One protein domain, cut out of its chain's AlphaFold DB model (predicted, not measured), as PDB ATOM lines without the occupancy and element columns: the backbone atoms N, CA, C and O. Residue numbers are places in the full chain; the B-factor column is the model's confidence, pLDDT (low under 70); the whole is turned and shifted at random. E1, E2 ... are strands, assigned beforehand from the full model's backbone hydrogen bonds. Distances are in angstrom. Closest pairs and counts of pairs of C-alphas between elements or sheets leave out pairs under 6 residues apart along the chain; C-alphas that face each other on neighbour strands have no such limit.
ATOM      1  N   ILE A  25     263.531 291.992 151.856       94.31
ATOM      2  CA  ILE A  25     264.180 293.249 151.489       94.31
ATOM      3  C   ILE A  25     264.290 294.132 152.723       94.31
ATOM      4  O   ILE A  25     263.352 294.234 153.513       94.31
ATOM      5  N   ARG A  26     265.424 294.818 152.872       94.75
ATOM      6  CA  ARG A  26     265.624 295.824 153.915       94.75
ATOM      7  C   ARG A  26     265.351 297.222 153.370       94.75
ATOM      8  O   ARG A  26     265.924 297.619 152.362       94.75
ATOM      9  N   ILE A  27     264.513 297.975 154.075       95.88
ATOM     10  CA  ILE A  27     264.298 299.409 153.852       95.88
ATOM     11  C   ILE A  27     264.567 300.081 155.195       95.88
ATOM     12  O   ILE A  27     263.983 299.714 156.216       95.88
ATOM     13  N   GLY A  28     265.503 301.018 155.227       93.56
ATOM     14  CA  GLY A  28     265.981 301.647 156.451       93.56
ATOM     15  C   GLY A  28     266.480 300.609 157.455       93.56
ATOM     16  O   GLY A  28     267.381 299.806 157.185       93.56
ATOM     17  N   LYS A  29     265.872 300.614 158.642       93.69
ATOM     18  CA  LYS A  29     266.199 299.671 159.722       93.69
ATOM     19  C   LYS A  29     265.267 298.459 159.805       93.69
ATOM     20  O   LYS A  29     265.472 297.626 160.679       93.69
ATOM     21  N   PHE A  30     264.265 298.355 158.930       95.50
ATOM     22  CA  PHE A  30     263.282 297.271 158.968       95.50
ATOM     23  C   PHE A  30     263.424 296.349 157.758       95.50
ATOM     24  O   PHE A  30     263.742 296.781 156.649       95.50
ATOM     25  N   THR A  31     263.153 295.068 157.984       95.94
ATOM     26  CA  THR A  31     263.106 294.042 156.942       95.94
ATOM     27  C   THR A  31     261.653 293.736 156.607       95.94
ATOM     28  O   THR A  31     260.811 293.646 157.502       95.94
ATOM     29  N   TYR A  32     261.371 293.522 155.329       97.19
ATOM     30  CA  TYR A  32     260.058 293.203 154.785       97.19
ATOM     31  C   TYR A  32     260.113 291.853 154.093       97.19
ATOM     32  O   TYR A  32     261.085 291.543 153.402       97.19
ATOM     33  N   LYS A  33     259.058 291.061 154.262       96.75
ATOM     34  CA  LYS A  33     258.862 289.841 153.479       96.75
ATOM     35  C   LYS A  33     258.400 290.243 152.089       96.75
ATOM     36  O   LYS A  33     257.573 291.142 151.953       96.75
ATOM     37  N   THR A  34     258.917 289.587 151.067       95.56
ATOM     38  CA  THR A  34     258.469 289.808 149.695       95.56
ATOM     39  C   THR A  34     257.630 288.633 149.224       95.56
ATOM     40  O   THR A  34     257.789 287.501 149.692       95.56
ATOM     41  N   LYS A  35     256.714 288.909 148.301       94.62
ATOM     42  CA  LYS A  35     255.970 287.885 147.578       94.62
ATOM     43  C   LYS A  35     255.790 288.328 146.138       94.62
ATOM     44  O   LYS A  35     255.462 289.490 145.890       94.62
ATOM     45  N   LYS A  36     256.002 287.397 145.213       94.00
ATOM     46  CA  LYS A  36     255.649 287.544 143.804       94.00
ATOM     47  C   LYS A  36     254.488 286.603 143.527       94.00
ATOM     48  O   LYS A  36     254.616 285.413 143.800       94.00
ATOM     49  N   ASP A  37     253.385 287.129 143.015       92.88
ATOM     50  CA  ASP A  37     252.179 286.349 142.737       92.88
ATOM     51  C   ASP A  37     251.755 286.525 141.279       92.88
ATOM     52  O   ASP A  37     251.870 287.614 140.721       92.88
ATOM     53  N   GLY A  38     251.257 285.450 140.666       91.56
ATOM     54  CA  GLY A  38     250.593 285.481 139.365       91.56
ATOM     55  C   GLY A  38     249.081 285.407 139.554       91.56
ATOM     56  O   GLY A  38     248.590 284.456 140.157       91.56
ATOM     57  N   ILE A  39     248.340 286.394 139.056       90.12
ATOM     58  CA  ILE A  39     246.882 286.481 139.183       90.12
ATOM     59  C   ILE A  39     246.294 286.725 137.798       90.12
ATOM     60  O   ILE A  39     246.799 287.554 137.047       90.12
ATOM     61  N   PHE A  40     245.218 286.023 137.456       87.44
ATOM     62  CA  PHE A  40     244.423 286.351 136.278       87.44
ATOM     63  C   PHE A  40     243.283 287.292 136.680       87.44
ATOM     64  O   PHE A  40     242.401 286.908 137.452       87.44
ATOM     65  N   LEU A  41     243.314 288.525 136.178       80.31
ATOM     66  CA  LEU A  41     242.248 289.506 136.365       80.31
ATOM     67  C   LEU A  41     241.180 289.260 135.302       80.31
ATOM     68  O   LEU A  41     241.354 289.640 134.147       80.31
ATOM     69  N   LYS A  42     240.093 288.587 135.696       79.12
ATOM     70  CA  LYS A  42     239.028 288.155 134.778       79.12
ATOM     71  C   LYS A  42     238.376 289.323 134.040       79.12
ATOM     72  O   LYS A  42     238.217 289.237 132.828       79.12
ATOM     73  N   ASP A  43     238.061 290.397 134.760       75.69
ATOM     74  CA  ASP A  43     237.337 291.555 134.215       75.69
ATOM     75  C   ASP A  43     238.136 292.259 133.112       75.69
ATOM     76  O   ASP A  43     237.589 292.687 132.102       75.69
ATOM     77  N   GLU A  44     239.457 292.280 133.267       69.75
ATOM     78  CA  GLU A  44     240.387 292.918 132.337       69.75
ATOM     79  C   GLU A  44     240.985 291.927 131.317       69.75
ATOM     80  O   GLU A  44     241.659 292.308 130.360       69.75
ATOM     81  N   SER A  45     240.736 290.626 131.512       82.56
ATOM     82  CA  SER A  45     241.329 289.524 130.745       82.56
ATOM     83  C   SER A  45     242.863 289.592 130.661       82.56
ATOM     84  O   SER A  45     243.446 289.297 129.616       82.56
ATOM     85  N   TYR A  46     243.527 289.962 131.764       81.62
ATOM     86  CA  TYR A  46     244.990 290.042 131.858       81.62
ATOM     87  C   TYR A  46     245.568 289.030 132.845       81.62
ATOM     88  O   TYR A  46     245.043 288.827 133.940       81.62
ATOM     89  N   HIS A  47     246.713 288.447 132.490       90.19
ATOM     90  CA  HIS A  47     247.595 287.796 133.454       90.19
ATOM     91  C   HIS A  47     248.521 288.843 134.062       90.19
ATOM     92  O   HIS A  47     249.283 289.486 133.344       90.19
ATOM     93  N   CYS A  48     248.480 288.996 135.379       93.31
ATOM     94  CA  CYS A  48     249.293 289.944 136.121       93.31
ATOM     95  C   CYS A  48     250.289 289.218 137.020       93.31
ATOM     96  O   CYS A  48     249.906 288.364 137.816       93.31
ATOM     97  N   LYS A  49     251.558 289.610 136.954       94.94
ATOM     98  CA  LYS A  49     252.559 289.310 137.977       94.94
ATOM     99  C   LYS A  49     252.671 290.515 138.892       94.94
ATOM    100  O   LYS A  49     252.951 291.619 138.430       94.94
ATOM    101  N   THR A  50     252.470 290.324 140.185       95.19
ATOM    102  CA  THR A  50     252.576 291.381 141.194       95.19
ATOM    103  C   THR A  50     253.767 291.133 142.104       95.19
ATOM    104  O   THR A  50     254.228 290.005 142.260       95.19
ATOM    105  N   PHE A  51     254.279 292.205 142.698       95.69
ATOM    106  CA  PHE A  51     255.260 292.165 143.769       95.69
ATOM    107  C   PHE A  51     254.709 292.931 144.959       95.69
ATOM    108  O   PHE A  51     254.368 294.108 144.829       95.69
ATOM    109  N   THR A  52     254.672 292.279 146.115       96.56
ATOM    110  CA  THR A  52     254.123 292.862 147.337       96.56
ATOM    111  C   THR A  52     255.128 292.735 148.475       96.56
ATOM    112  O   THR A  52     255.705 291.670 148.711       96.56
ATOM    113  N   LEU A  53     255.333 293.843 149.183       97.31
ATOM    114  CA  LEU A  53     256.055 293.915 150.444       97.31
ATOM    115  C   LEU A  53     255.072 293.725 151.590       97.31
ATOM    116  O   LEU A  53     254.053 294.414 151.663       97.31
ATOM    117  N   TYR A  54     255.424 292.848 152.518       97.19
ATOM    118  CA  TYR A  54     254.673 292.582 153.732       97.19
ATOM    119  C   TYR A  54     255.504 292.932 154.962       97.19
ATOM    120  O   TYR A  54     256.733 292.795 154.975       97.19
ATOM    121  N   SER A  55     254.822 293.351 156.025       95.38
ATOM    122  CA  SER A  55     255.412 293.420 157.356       95.38
ATOM    123  C   SER A  55     255.869 292.025 157.800       95.38
ATOM    124  O   SER A  55     255.488 290.998 157.230       95.38
ATOM    125  N   GLN A  56     256.649 291.957 158.879       91.12
ATOM    126  CA  GLN A  56     257.007 290.665 159.472       91.12
ATOM    127  C   GLN A  56     255.778 289.878 159.958       91.12
ATOM    128  O   GLN A  56     255.784 288.647 159.872       91.12
ATOM    129  N   SER A  57     254.714 290.581 160.373       92.50
ATOM    130  CA  SER A  57     253.416 290.003 160.747       92.50
ATOM    131  C   SER A  57     252.564 289.543 159.556       92.50
ATOM    132  O   SER A  57     251.539 288.908 159.770       92.50
ATOM    133  N   GLY A  58     252.986 289.808 158.313       92.25
ATOM    134  CA  GLY A  58     252.275 289.373 157.108       92.25
ATOM    135  C   GLY A  58     251.222 290.355 156.591       92.25
ATOM    136  O   GLY A  58     250.460 290.004 155.697       92.25
ATOM    137  N   GLU A  59     251.181 291.587 157.100       95.19
ATOM    138  CA  GLU A  59     250.291 292.628 156.578       95.19
ATOM    139  C   GLU A  59     250.887 293.265 155.317       95.19
ATOM    140  O   GLU A  59     252.068 293.627 155.341       95.19
ATOM    141  N   PRO A  60     250.115 293.460 154.234       96.00
ATOM    142  CA  PRO A  60     250.606 294.129 153.032       96.00
ATOM    143  C   PRO A  60     250.956 295.592 153.330       96.00
ATOM    144  O   PRO A  60     250.211 296.301 154.004       96.00
ATOM    145  N   GLN A  61     252.107 296.041 152.835       96.69
ATOM    146  CA  GLN A  61     252.674 297.365 153.122       96.69
ATOM    147  C   GLN A  61     252.804 298.228 151.864       96.69
ATOM    148  O   GLN A  61     252.487 299.412 151.881       96.69
ATOM    149  N   ALA A  62     253.289 297.643 150.771       96.94
ATOM    150  CA  ALA A  62     253.455 298.309 149.485       96.94
ATOM    151  C   ALA A  62     253.527 297.258 148.376       96.94
ATOM    152  O   ALA A  62     253.779 296.086 148.647       96.94
ATOM    153  N   GLY A  63     253.354 297.664 147.125       95.62
ATOM    154  CA  GLY A  63     253.505 296.746 146.006       95.62
ATOM    155  C   GLY A  63     253.436 297.432 144.656       95.62
ATOM    156  O   GLY A  63     253.240 298.646 144.565       95.62
ATOM    157  N   LEU A  64     253.615 296.628 143.616       95.81
ATOM    158  CA  LEU A  64     253.484 297.023 142.223       95.81
ATOM    159  C   LEU A  64     253.057 295.836 141.362       95.81
ATOM    160  O   LEU A  64     253.261 294.675 141.719       95.81
ATOM    161  N   ILE A  65     252.522 296.142 140.188       95.19
ATOM    162  CA  ILE A  65     252.419 295.174 139.095       95.19
ATOM    163  C   ILE A  65     253.802 295.104 138.444       95.19
ATOM    164  O   ILE A  65     254.317 296.133 138.029       95.19
ATOM    165  N   ILE A  66     254.431 293.934 138.384       96.06
ATOM    166  CA  ILE A  66     255.686 293.736 137.643       96.06
ATOM    167  C   ILE A  66     255.388 293.639 136.148       96.06
ATOM    168  O   ILE A  66     256.109 294.198 135.328       96.06
ATOM    169  N   GLU A  67     254.322 292.925 135.803       96.12
ATOM    170  CA  GLU A  67     253.977 292.601 134.426       96.12
ATOM    171  C   GLU A  67     252.467 292.380 134.323       96.12
ATOM    172  O   GLU A  67     251.888 291.726 135.191       96.12
ATOM    173  N   ALA A  68     251.826 292.900 133.280       93.38
ATOM    174  CA  ALA A  68     250.473 292.516 132.890       93.38
ATOM    175  C   ALA A  68     250.445 292.211 131.389       93.38
ATOM    176  O   ALA A  68     250.855 293.060 130.596       93.38
ATOM    177  N   MET A  69     249.973 291.025 131.003       92.31
ATOM    178  CA  MET A  69     249.957 290.560 129.611       92.31
ATOM    179  C   MET A  69     248.586 290.024 129.178       92.31
ATOM    180  O   MET A  69     247.884 289.386 129.969       92.31
ATOM    181  N   ARG A  70     248.247 290.223 127.895       89.25
ATOM    182  CA  ARG A  70     247.144 289.558 127.168       89.25
ATOM    183  C   ARG A  70     247.666 289.053 125.839       89.25
ATOM    184  O   ARG A  70     248.163 289.878 125.080       89.25
ATOM    185  N   ASN A  71     247.484 287.770 125.527       83.62
ATOM    186  CA  ASN A  71     247.776 287.206 124.200       83.62
ATOM    187  C   ASN A  71     249.109 287.740 123.626       83.62
ATOM    188  O   ASN A  71     249.125 288.417 122.601       83.62
ATOM    189  N   ASP A  72     250.194 287.549 124.385       83.81
ATOM    190  CA  ASP A  72     251.576 287.975 124.082       83.81
ATOM    191  C   ASP A  72     251.856 289.485 124.026       83.81
ATOM    192  O   ASP A  72     252.997 289.910 123.860       83.81
ATOM    193  N   THR A  73     250.845 290.319 124.250       86.56
ATOM    194  CA  THR A  73     251.003 291.771 124.347       86.56
ATOM    195  C   THR A  73     251.232 292.183 125.797       86.56
ATOM    196  O   THR A  73     250.462 291.815 126.687       86.56
ATOM    197  N   LEU A  74     252.276 292.980 126.033       89.94
ATOM    198  CA  LEU A  74     252.583 293.584 127.326       89.94
ATOM    199  C   LEU A  74     251.776 294.875 127.508       89.94
ATOM    200  O   LEU A  74     251.966 295.837 126.772       89.94
ATOM    201  N   PHE A  75     250.899 294.905 128.508       91.12
ATOM    202  CA  PHE A  75     250.070 296.066 128.848       91.12
ATOM    203  C   PHE A  75     250.747 296.940 129.891       91.12
ATOM    204  O   PHE A  75     250.748 298.164 129.778       91.12
ATOM    205  N   VAL A  76     251.343 296.305 130.902       93.56
ATOM    206  CA  VAL A  76     251.990 296.999 132.015       93.56
ATOM    207  C   VAL A  76     253.331 296.360 132.300       93.56
ATOM    208  O   VAL A  76     253.419 295.141 132.409       93.56
ATOM    209  N   SER A  77     254.356 297.180 132.501       96.62
ATOM    210  CA  SER A  77     255.605 296.751 133.134       96.62
ATOM    211  C   SER A  77     255.880 297.590 134.367       96.62
ATOM    212  O   SER A  77     255.619 298.794 134.368       96.62
ATOM    213  N   GLY A  78     256.445 296.987 135.402       97.12
ATOM    214  CA  GLY A  78     256.811 297.694 136.616       97.12
ATOM    215  C   GLY A  78     258.221 297.413 137.084       97.12
ATOM    216  O   GLY A  78     258.769 296.330 136.903       97.12
ATOM    217  N   THR A  79     258.793 298.417 137.731       97.56
ATOM    218  CA  THR A  79     260.091 298.346 138.394       97.56
ATOM    219  C   THR A  79     260.029 299.101 139.711       97.56
ATOM    220  O   THR A  79     259.131 299.915 139.937       97.56
ATOM    221  N   TYR A  80     260.975 298.841 140.601       97.62
ATOM    222  CA  TYR A  80     261.055 299.543 141.867       97.62
ATOM    223  C   TYR A  80     262.489 299.914 142.216       97.62
ATOM    224  O   TYR A  80     263.453 299.308 141.755       97.62
ATOM    225  N   GLN A  81     262.608 300.917 143.075       97.31
ATOM    226  CA  GLN A  81     263.860 301.350 143.666       97.31
ATOM    227  C   GLN A  81     263.674 301.498 145.176       97.31
ATOM    228  O   GLN A  81     262.607 301.890 145.653       97.31
ATOM    229  N   ILE A  82     264.723 301.184 145.929       96.06
ATOM    230  CA  ILE A  82     264.772 301.370 147.377       96.06
ATOM    231  C   ILE A  82     265.780 302.470 147.675       96.06
ATOM    232  O   ILE A  82     266.915 302.419 147.209       96.06
ATOM    233  N   GLU A  83     265.374 303.458 148.466       94.62
ATOM    234  CA  GLU A  83     266.228 304.580 148.856       94.62
ATOM    235  C   GLU A  83     266.088 304.851 150.345       94.62
ATOM    236  O   GLU A  83     265.036 305.313 150.764       94.62
ATOM    237  N   SER A  84     267.140 304.646 151.142       90.56
ATOM    238  CA  SER A  84     267.157 304.912 152.593       90.56
ATOM    239  C   SER A  84     265.916 304.391 153.336       90.56
ATOM    240  O   SER A  84     265.940 303.267 153.810       90.56
ATOM    241  N   SER A  85     264.835 305.174 153.431       95.31
ATOM    242  CA  SER A  85     263.553 304.853 154.075       95.31
ATOM    243  C   SER A  85     262.362 304.766 153.104       95.31
ATOM    244  O   SER A  85     261.210 304.828 153.531       95.31
ATOM    245  N   LYS A  86     262.603 304.659 151.797       97.31
ATOM    246  CA  LYS A  86     261.581 304.739 150.750       97.31
ATOM    247  C   LYS A  86     261.563 303.496 149.877       97.31
ATOM    248  O   LYS A  86     262.606 302.940 149.540       97.31
ATOM    249  N   PHE A  87     260.360 303.141 149.450       98.00
ATOM    250  CA  PHE A  87     260.105 302.221 148.355       98.00
ATOM    251  C   PHE A  87     259.406 302.992 147.238       98.00
ATOM    252  O   PHE A  87     258.333 303.559 147.447       98.00
ATOM    253  N   ILE A  88     260.036 303.056 146.070       98.12
ATOM    254  CA  ILE A  88     259.554 303.816 144.919       98.12
ATOM    255  C   ILE A  88     259.163 302.813 143.846       98.12
ATOM    256  O   ILE A  88     260.031 302.207 143.225       98.12
ATOM    257  N   ALA A  89     257.864 302.641 143.632       98.06
ATOM    258  CA  ALA A  89     257.316 301.806 142.575       98.06
ATOM    259  C   ALA A  89     257.043 302.652 141.331       98.06
ATOM    260  O   ALA A  89     256.457 303.732 141.432       98.06
ATOM    261  N   LYS A  90     257.446 302.148 140.167       98.12
ATOM    262  CA  LYS A  90     257.184 302.752 138.862       98.12
ATOM    263  C   LYS A  90     256.443 301.746 137.997       98.12
ATOM    264  O   LYS A  90     256.903 300.614 137.861       98.12
ATOM    265  N   ASN A  91     255.333 302.156 137.401       97.00
ATOM    266  CA  ASN A  91     254.625 301.380 136.391       97.00
ATOM    267  C   ASN A  91     254.584 302.149 135.074       97.00
ATOM    268  O   ASN A  91     254.461 303.369 135.079       97.00
ATOM    269  N   TYR A  92     254.680 301.418 133.969       96.12
ATOM    270  CA  TYR A  92     254.573 301.914 132.602       96.12
ATOM    271  C   TYR A  92     253.413 301.196 131.923       96.12
ATOM    272  O   TYR A  92     253.345 299.967 131.986       96.12
ATOM    273  N   TYR A  93     252.525 301.962 131.301       93.75
ATOM    274  CA  TYR A  93     251.314 301.517 130.625       93.75
ATOM    275  C   TYR A  93     251.538 301.625 129.113       93.75
ATOM    276  O   TYR A  93     251.526 302.712 128.535       93.75
ATOM    277  N   HIS A  94     251.805 300.482 128.485       91.00
ATOM    278  CA  HIS A  94     252.208 300.391 127.075       91.00
ATOM    279  C   HIS A  94     251.019 300.411 126.124       91.00
ATOM    280  O   HIS A  94     251.133 300.882 124.996       91.00
ATOM    281  N   TYR A  95     249.875 299.915 126.590       86.38
ATOM    282  CA  TYR A  95     248.632 299.906 125.838       86.38
ATOM    283  C   TYR A  95     247.568 300.663 126.628       86.38
ATOM    284  O   TYR A  95     247.141 300.205 127.687       86.38
ATOM    285  N   ARG A  96     247.196 301.841 126.124       82.56
ATOM    286  CA  ARG A  96     246.344 302.821 126.807       82.56
ATOM    287  C   ARG A  96     245.600 303.700 125.802       82.56
ATOM    288  O   ARG A  96     246.061 303.869 124.670       82.56
ATOM    289  N   TYR A  97     244.503 304.316 126.223       82.94
ATOM    290  CA  TYR A  97     243.860 305.400 125.484       82.94
ATOM    291  C   TYR A  97     244.621 306.726 125.661       82.94
ATOM    292  O   TYR A  97     245.399 306.908 126.594       82.94
ATOM    293  N   SER A  98     244.400 307.687 124.761       80.62
ATOM    294  CA  SER A  98     245.167 308.947 124.704       80.62
ATOM    295  C   SER A  98     245.081 309.823 125.961       80.62
ATOM    296  O   SER A  98     245.976 310.629 126.201       80.62
ATOM    297  N   HIS A  99     244.019 309.679 126.753       82.88
ATOM    298  CA  HIS A  99     243.788 310.432 127.989       82.88
ATOM    299  C   HIS A  99     244.246 309.678 129.247       82.88
ATOM    300  O   HIS A  99     244.221 310.241 130.341       82.88
ATOM    301  N   GLU A 100     244.666 308.422 129.110       87.06
ATOM    302  CA  GLU A 100     245.107 307.591 130.226       87.06
ATOM    303  C   GLU A 100     246.600 307.807 130.529       87.06
ATOM    304  O   GLU A 100     247.372 308.171 129.633       87.06
ATOM    305  N   PRO A 101     247.055 307.575 131.772       90.31
ATOM    306  CA  PRO A 101     248.468 307.699 132.134       90.31
ATOM    307  C   PRO A 101     249.398 306.778 131.322       90.31
ATOM    308  O   PRO A 101     249.056 305.634 131.057       90.31
ATOM    309  N   ASP A 102     250.604 307.238 130.961       93.69
ATOM    310  CA  ASP A 102     251.694 306.412 130.387       93.69
ATOM    311  C   ASP A 102     252.485 305.746 131.479       93.69
ATOM    312  O   ASP A 102     253.061 304.679 131.285       93.69
ATOM    313  N   SER A 103     252.582 306.414 132.616       95.25
ATOM    314  CA  SER A 103     253.326 305.889 133.729       95.25
ATOM    315  C   SER A 103     252.788 306.420 135.037       95.25
ATOM    316  O   SER A 103     252.143 307.468 135.111       95.25
ATOM    317  N   SER A 104     253.067 305.669 136.090       97.00
ATOM    318  CA  SER A 104     252.833 306.092 137.454       97.00
ATOM    319  C   SER A 104     254.069 305.876 138.305       97.00
ATOM    320  O   SER A 104     254.847 304.944 138.104       97.00
ATOM    321  N   VAL A 105     254.232 306.748 139.294       97.69
ATOM    322  CA  VAL A 105     255.251 306.644 140.328       97.69
ATOM    323  C   VAL A 105     254.572 306.760 141.682       97.69
ATOM    324  O   VAL A 105     253.997 307.796 142.023       97.69
ATOM    325  N   LYS A 106     254.661 305.694 142.475       98.06
ATOM    326  CA  LYS A 106     254.181 305.645 143.857       98.06
ATOM    327  C   LYS A 106     255.376 305.597 144.793       98.06
ATOM    328  O   LYS A 106     256.201 304.692 144.710       98.06
ATOM    329  N   THR A 107     255.465 306.570 145.691       97.75
ATOM    330  CA  THR A 107     256.511 306.624 146.716       97.75
ATOM    331  C   THR A 107     255.910 306.309 148.071       97.75
ATOM    332  O   THR A 107     255.091 307.069 148.598       97.75
ATOM    333  N   PHE A 108     256.360 305.203 148.645       97.81
ATOM    334  CA  PHE A 108     256.025 304.780 149.991       97.81
ATOM    335  C   PHE A 108     257.178 305.134 150.923       97.81
ATOM    336  O   PHE A 108     258.332 304.830 150.624       97.81
ATOM    337  N   VAL A 109     256.878 305.779 152.046       96.88
ATOM    338  CA  VAL A 109     257.878 306.192 153.036       96.88
ATOM    339  C   VAL A 109     257.656 305.411 154.319       96.88
ATOM    340  O   VAL A 109     256.536 305.306 154.816       96.88
ATOM    341  N   GLN A 110     258.742 304.866 154.847       96.81
ATOM    342  CA  GLN A 110     258.774 304.161 156.112       96.81
ATOM    343  C   GLN A 110     258.641 305.147 157.272       96.81
ATOM    344  O   GLN A 110     259.448 306.068 157.413       96.81
ATOM    345  N   ASN A 111     257.649 304.927 158.132       95.31
ATOM    346  CA  ASN A 111     257.505 305.669 159.379       95.31
ATOM    347  C   ASN A 111     258.382 305.079 160.505       95.31
ATOM    348  O   ASN A 111     259.041 304.047 160.350       95.31
ATOM    349  N   SER A 112     258.380 305.712 161.680       94.88
ATOM    350  CA  SER A 112     259.204 305.298 162.829       94.88
ATOM    351  C   SER A 112     258.917 303.880 163.343       94.88
ATOM    352  O   SER A 112     259.792 303.276 163.969       94.88
ATOM    353  N   LYS A 113     257.727 303.339 163.054       94.56
ATOM    354  CA  LYS A 113     257.279 301.985 163.415       94.56
ATOM    355  C   LYS A 113     257.551 300.947 162.320       94.56
ATOM    356  O   LYS A 113     257.207 299.785 162.497       94.56
ATOM    357  N   GLY A 114     258.143 301.346 161.194       93.94
ATOM    358  CA  GLY A 114     258.421 300.440 160.082       93.94
ATOM    359  C   GLY A 114     257.228 300.198 159.155       93.94
ATOM    360  O   GLY A 114     257.316 299.345 158.276       93.94
ATOM    361  N   LYS A 115     256.122 300.936 159.298       96.75
ATOM    362  CA  LYS A 115     255.010 300.869 158.341       96.75
ATOM    363  C   LYS A 115     255.354 301.707 157.112       96.75
ATOM    364  O   LYS A 115     255.849 302.826 157.259       96.75
ATOM    365  N   LEU A 116     255.109 301.168 155.919       97.00
ATOM    366  CA  LEU A 116     255.229 301.929 154.676       97.00
ATOM    367  C   LEU A 116     253.909 302.645 154.401       97.00
ATOM    368  O   LEU A 116     252.851 302.025 154.349       97.00
ATOM    369  N   GLU A 117     253.977 303.958 154.227       95.88
ATOM    370  CA  GLU A 117     252.815 304.793 153.932       95.88
ATOM    371  C   GLU A 117     252.987 305.428 152.561       95.88
ATOM    372  O   GLU A 117     254.046 305.980 152.257       95.88
ATOM    373  N   LEU A 118     251.945 305.374 151.732       96.56
ATOM    374  CA  LEU A 118     251.939 306.078 150.457       96.56
ATOM    375  C   LEU A 118     251.989 307.588 150.731       96.56
ATOM    376  O   LEU A 118     251.055 308.152 151.290       96.56
ATOM    377  N   ARG A 119     253.096 308.239 150.360       95.19
ATOM    378  CA  ARG A 119     253.296 309.688 150.558       95.19
ATOM    379  C   ARG A 119     253.198 310.490 149.274       95.19
ATOM    380  O   ARG A 119     252.946 311.687 149.327       95.19
ATOM    381  N   SER A 120     253.415 309.854 148.129       95.94
ATOM    382  CA  SER A 120     253.263 310.499 146.831       95.94
ATOM    383  C   SER A 120     252.769 309.498 145.805       95.94
ATOM    384  O   SER A 120     253.259 308.368 145.749       95.94
ATOM    385  N   PHE A 121     251.823 309.938 144.987       96.56
ATOM    386  CA  PHE A 121     251.391 309.241 143.793       96.56
ATOM    387  C   PHE A 121     251.332 310.264 142.661       96.56
ATOM    388  O   PHE A 121     250.630 311.270 142.739       96.56
ATOM    389  N   ILE A 122     252.155 310.033 141.648       96.38
ATOM    390  CA  ILE A 122     252.253 310.859 140.458       96.38
ATOM    391  C   ILE A 122     251.907 309.983 139.266       96.38
ATOM    392  O   ILE A 122     252.434 308.878 139.143       96.38
ATOM    393  N   GLU A 123     251.070 310.499 138.386       96.19
ATOM    394  CA  GLU A 123     250.818 309.938 137.067       96.19
ATOM    395  C   GLU A 123     251.408 310.858 136.006       96.19
ATOM    396  O   GLU A 123     251.574 312.060 136.227       96.19
ATOM    397  N   PHE A 124     251.753 310.294 134.861       94.69
ATOM    398  CA  PHE A 124     252.219 311.045 133.708       94.69
ATOM    399  C   PHE A 124     251.305 310.736 132.533       94.69
ATOM    400  O   PHE A 124     251.021 309.568 132.292       94.69
ATOM    401  N   THR A 125     250.845 311.765 131.821       93.94
ATOM    402  CA  THR A 125     250.023 311.623 130.611       93.94
ATOM    403  C   THR A 125     250.643 312.452 129.497       93.94
ATOM    404  O   THR A 125     250.739 313.672 129.603       93.94
ATOM    405  N   GLY A 126     251.131 311.796 128.446       88.50
ATOM    406  CA  GLY A 126     251.885 312.453 127.377       88.50
ATOM    407  C   GLY A 126     253.171 313.112 127.888       88.50
ATOM    408  O   GLY A 126     253.574 314.147 127.370       88.50
ATOM    409  N   GLY A 127     253.773 312.567 128.954       83.94
ATOM    410  CA  GLY A 127     254.926 313.170 129.634       83.94
ATOM    411  C   GLY A 127     254.589 314.334 130.579       83.94
ATOM    412  O   GLY A 127     255.478 314.840 131.264       83.94
ATOM    413  N   VAL A 128     253.319 314.745 130.675       90.62
ATOM    414  CA  VAL A 128     252.875 315.789 131.609       90.62
ATOM    415  C   VAL A 128     252.586 315.180 132.974       90.62
ATOM    416  O   VAL A 128     251.838 314.215 133.090       90.62
ATOM    417  N   LYS A 129     253.174 315.768 134.017       92.12
ATOM    418  CA  LYS A 129     253.037 315.328 135.407       92.12
ATOM    419  C   LYS A 129     251.675 315.714 135.998       92.12
ATOM    420  O   LYS A 129     251.383 316.899 136.138       92.12
ATOM    421  N   ASN A 130     250.942 314.724 136.496       90.94
ATOM    422  CA  ASN A 130     249.678 314.857 137.218       90.94
ATOM    423  C   ASN A 130     249.847 314.332 138.654       90.94
ATOM    424  O   ASN A 130     250.003 313.133 138.886       90.94
ATOM    425  N   ALA A 131     249.875 315.226 139.647       87.50
ATOM    426  CA  ALA A 131     249.975 314.821 141.050       87.50
ATOM    427  C   ALA A 131     248.601 314.395 141.585       87.50
ATOM    428  O   ALA A 131     247.660 315.189 141.580       87.50
ATOM    429  N   ILE A 132     248.498 313.165 142.087       87.75
ATOM    430  CA  ILE A 132     247.251 312.634 142.641       87.75
ATOM    431  C   ILE A 132     247.140 313.044 144.107       87.75
ATOM    432  O   ILE A 132     248.025 312.765 144.922       87.75
ATOM    433  N   LYS A 133     246.039 313.717 144.454       84.75
ATOM    434  CA  LYS A 133     245.748 314.092 145.837       84.75
ATOM    435  C   LYS A 133     245.419 312.832 146.632       84.75
ATOM    436  O   LYS A 133     244.419 312.169 146.373       84.75
TER     437      LYS A 133
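AT A GLANCE: This is residues 25 to 133 of the 137 residues of an uncharacterized protein of Rufibacter sp. DG15C (UniProt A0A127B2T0). One long, twisted sheet of nine strands is folded back on itself at E4, with a small leaf of E1, E2 and E3 partly face to face with a larger leaf of E5, E6, E7, E8 and E9. The sheet is curled like part of a barrel but stays open: the first half of E4 packs over E6 and E8, tiny E1 comes round to the ends of E5 and E6, and short E9 lies at the far edge, away from the small leaf. The printed part has 109 residues with no named helix and nine named strands, E1 to E9 in chain order, which is also their order across the wholly antiparallel sheet. The class is all strand, and the whole is compact, with a radius of gyration of the C-alphas of 14.8 A and spans of 41 by 31 by 19 A.

HOW THE PARTS SIT: The sheet runs, strand beside strand, E1 with residues 25 to 27, E2 with 30 to 41, E3 with 46 to 54, E4 with 60 to 70, E5 with 73 to 83, E6 with 86 to 93, E7 with 103 to 110, E8 with 116 to 125 and E9 with 128 to 131. It is a meander, each strand the antiparallel neighbour of the one before, and each two strands in succession form a hairpin. It is also a folded sheet, one sheet bent back into two leaves that face each other, with 24 pairs of C-alphas within 11 A and E4 as the hinge. E4 bends by 52 degrees at residue 63. The closest C-alphas of E4 and E8, those of Gln 61 and Leu 116, are 5.5 A apart, and those of E4 and E6, Leu 64 and Ala 89, are 6.1 A apart. On the E3 side of E4, N 49 and O 67 are within hydrogen-bond range at 2.8 A. On its E5 side, N 68 and O 76 are within range at 2.9 A. E5 and E6 stand at 164 degrees, with N 79 and O 90 at 2.9 A. E6 and E7 stand at 166 degrees, with N 89 and O 106 at 2.9 A. E7 pairs with E8 through N 105 and O 122, 2.8 A; E8 bends by 51 degrees at residue 119. The edge strand E9 pairs with E8 through N 123 and O 130, 2.9 A. In the small leaf, pairing is staggered: E2 pairs with E1 over residues 30 to 32, as at N 27 and O 30, 2.9 A, and with E3 over 33 to 41, as at N 37 and O 50, 3.1 A. E2 bends by 57 degrees at residue 38. The closest C-alphas of E1 and E6, those of Ile 27 and Lys 86, are 6.7 A apart. E2 and E6 are apart, and so are E3 and E8.

IN THESE COORDINATES: E1 begins at C-alpha 25, (264.180, 293.249, 151.489), and is 6.6 A long. E2, the longest strand by residues, measures 31.8 A, and E5 measures 31.6 A. E4 begins at C-alpha 60, (250.606, 294.129, 153.032), and is 26.5 A long, as is E8. E3 measures 24.1 A, E7 23.1 A and E6 22.8 A. E9, 9.9 A long, ends at C-alpha 131, (249.975, 314.821, 141.050).

THE WHOLE: The two C-alphas farthest apart are those of Asn 71 and Ser 112, 44.2 A. The printed part has no cut, and its first and last C-alphas, Ile 25 and Lys 133, are 28.4 A apart. No link is long; the link from E6 to E7, nine residues, is short, and the others are tight. The mean pLDDT of the printed part is 92.7, and one residue, Glu 44, is under 70.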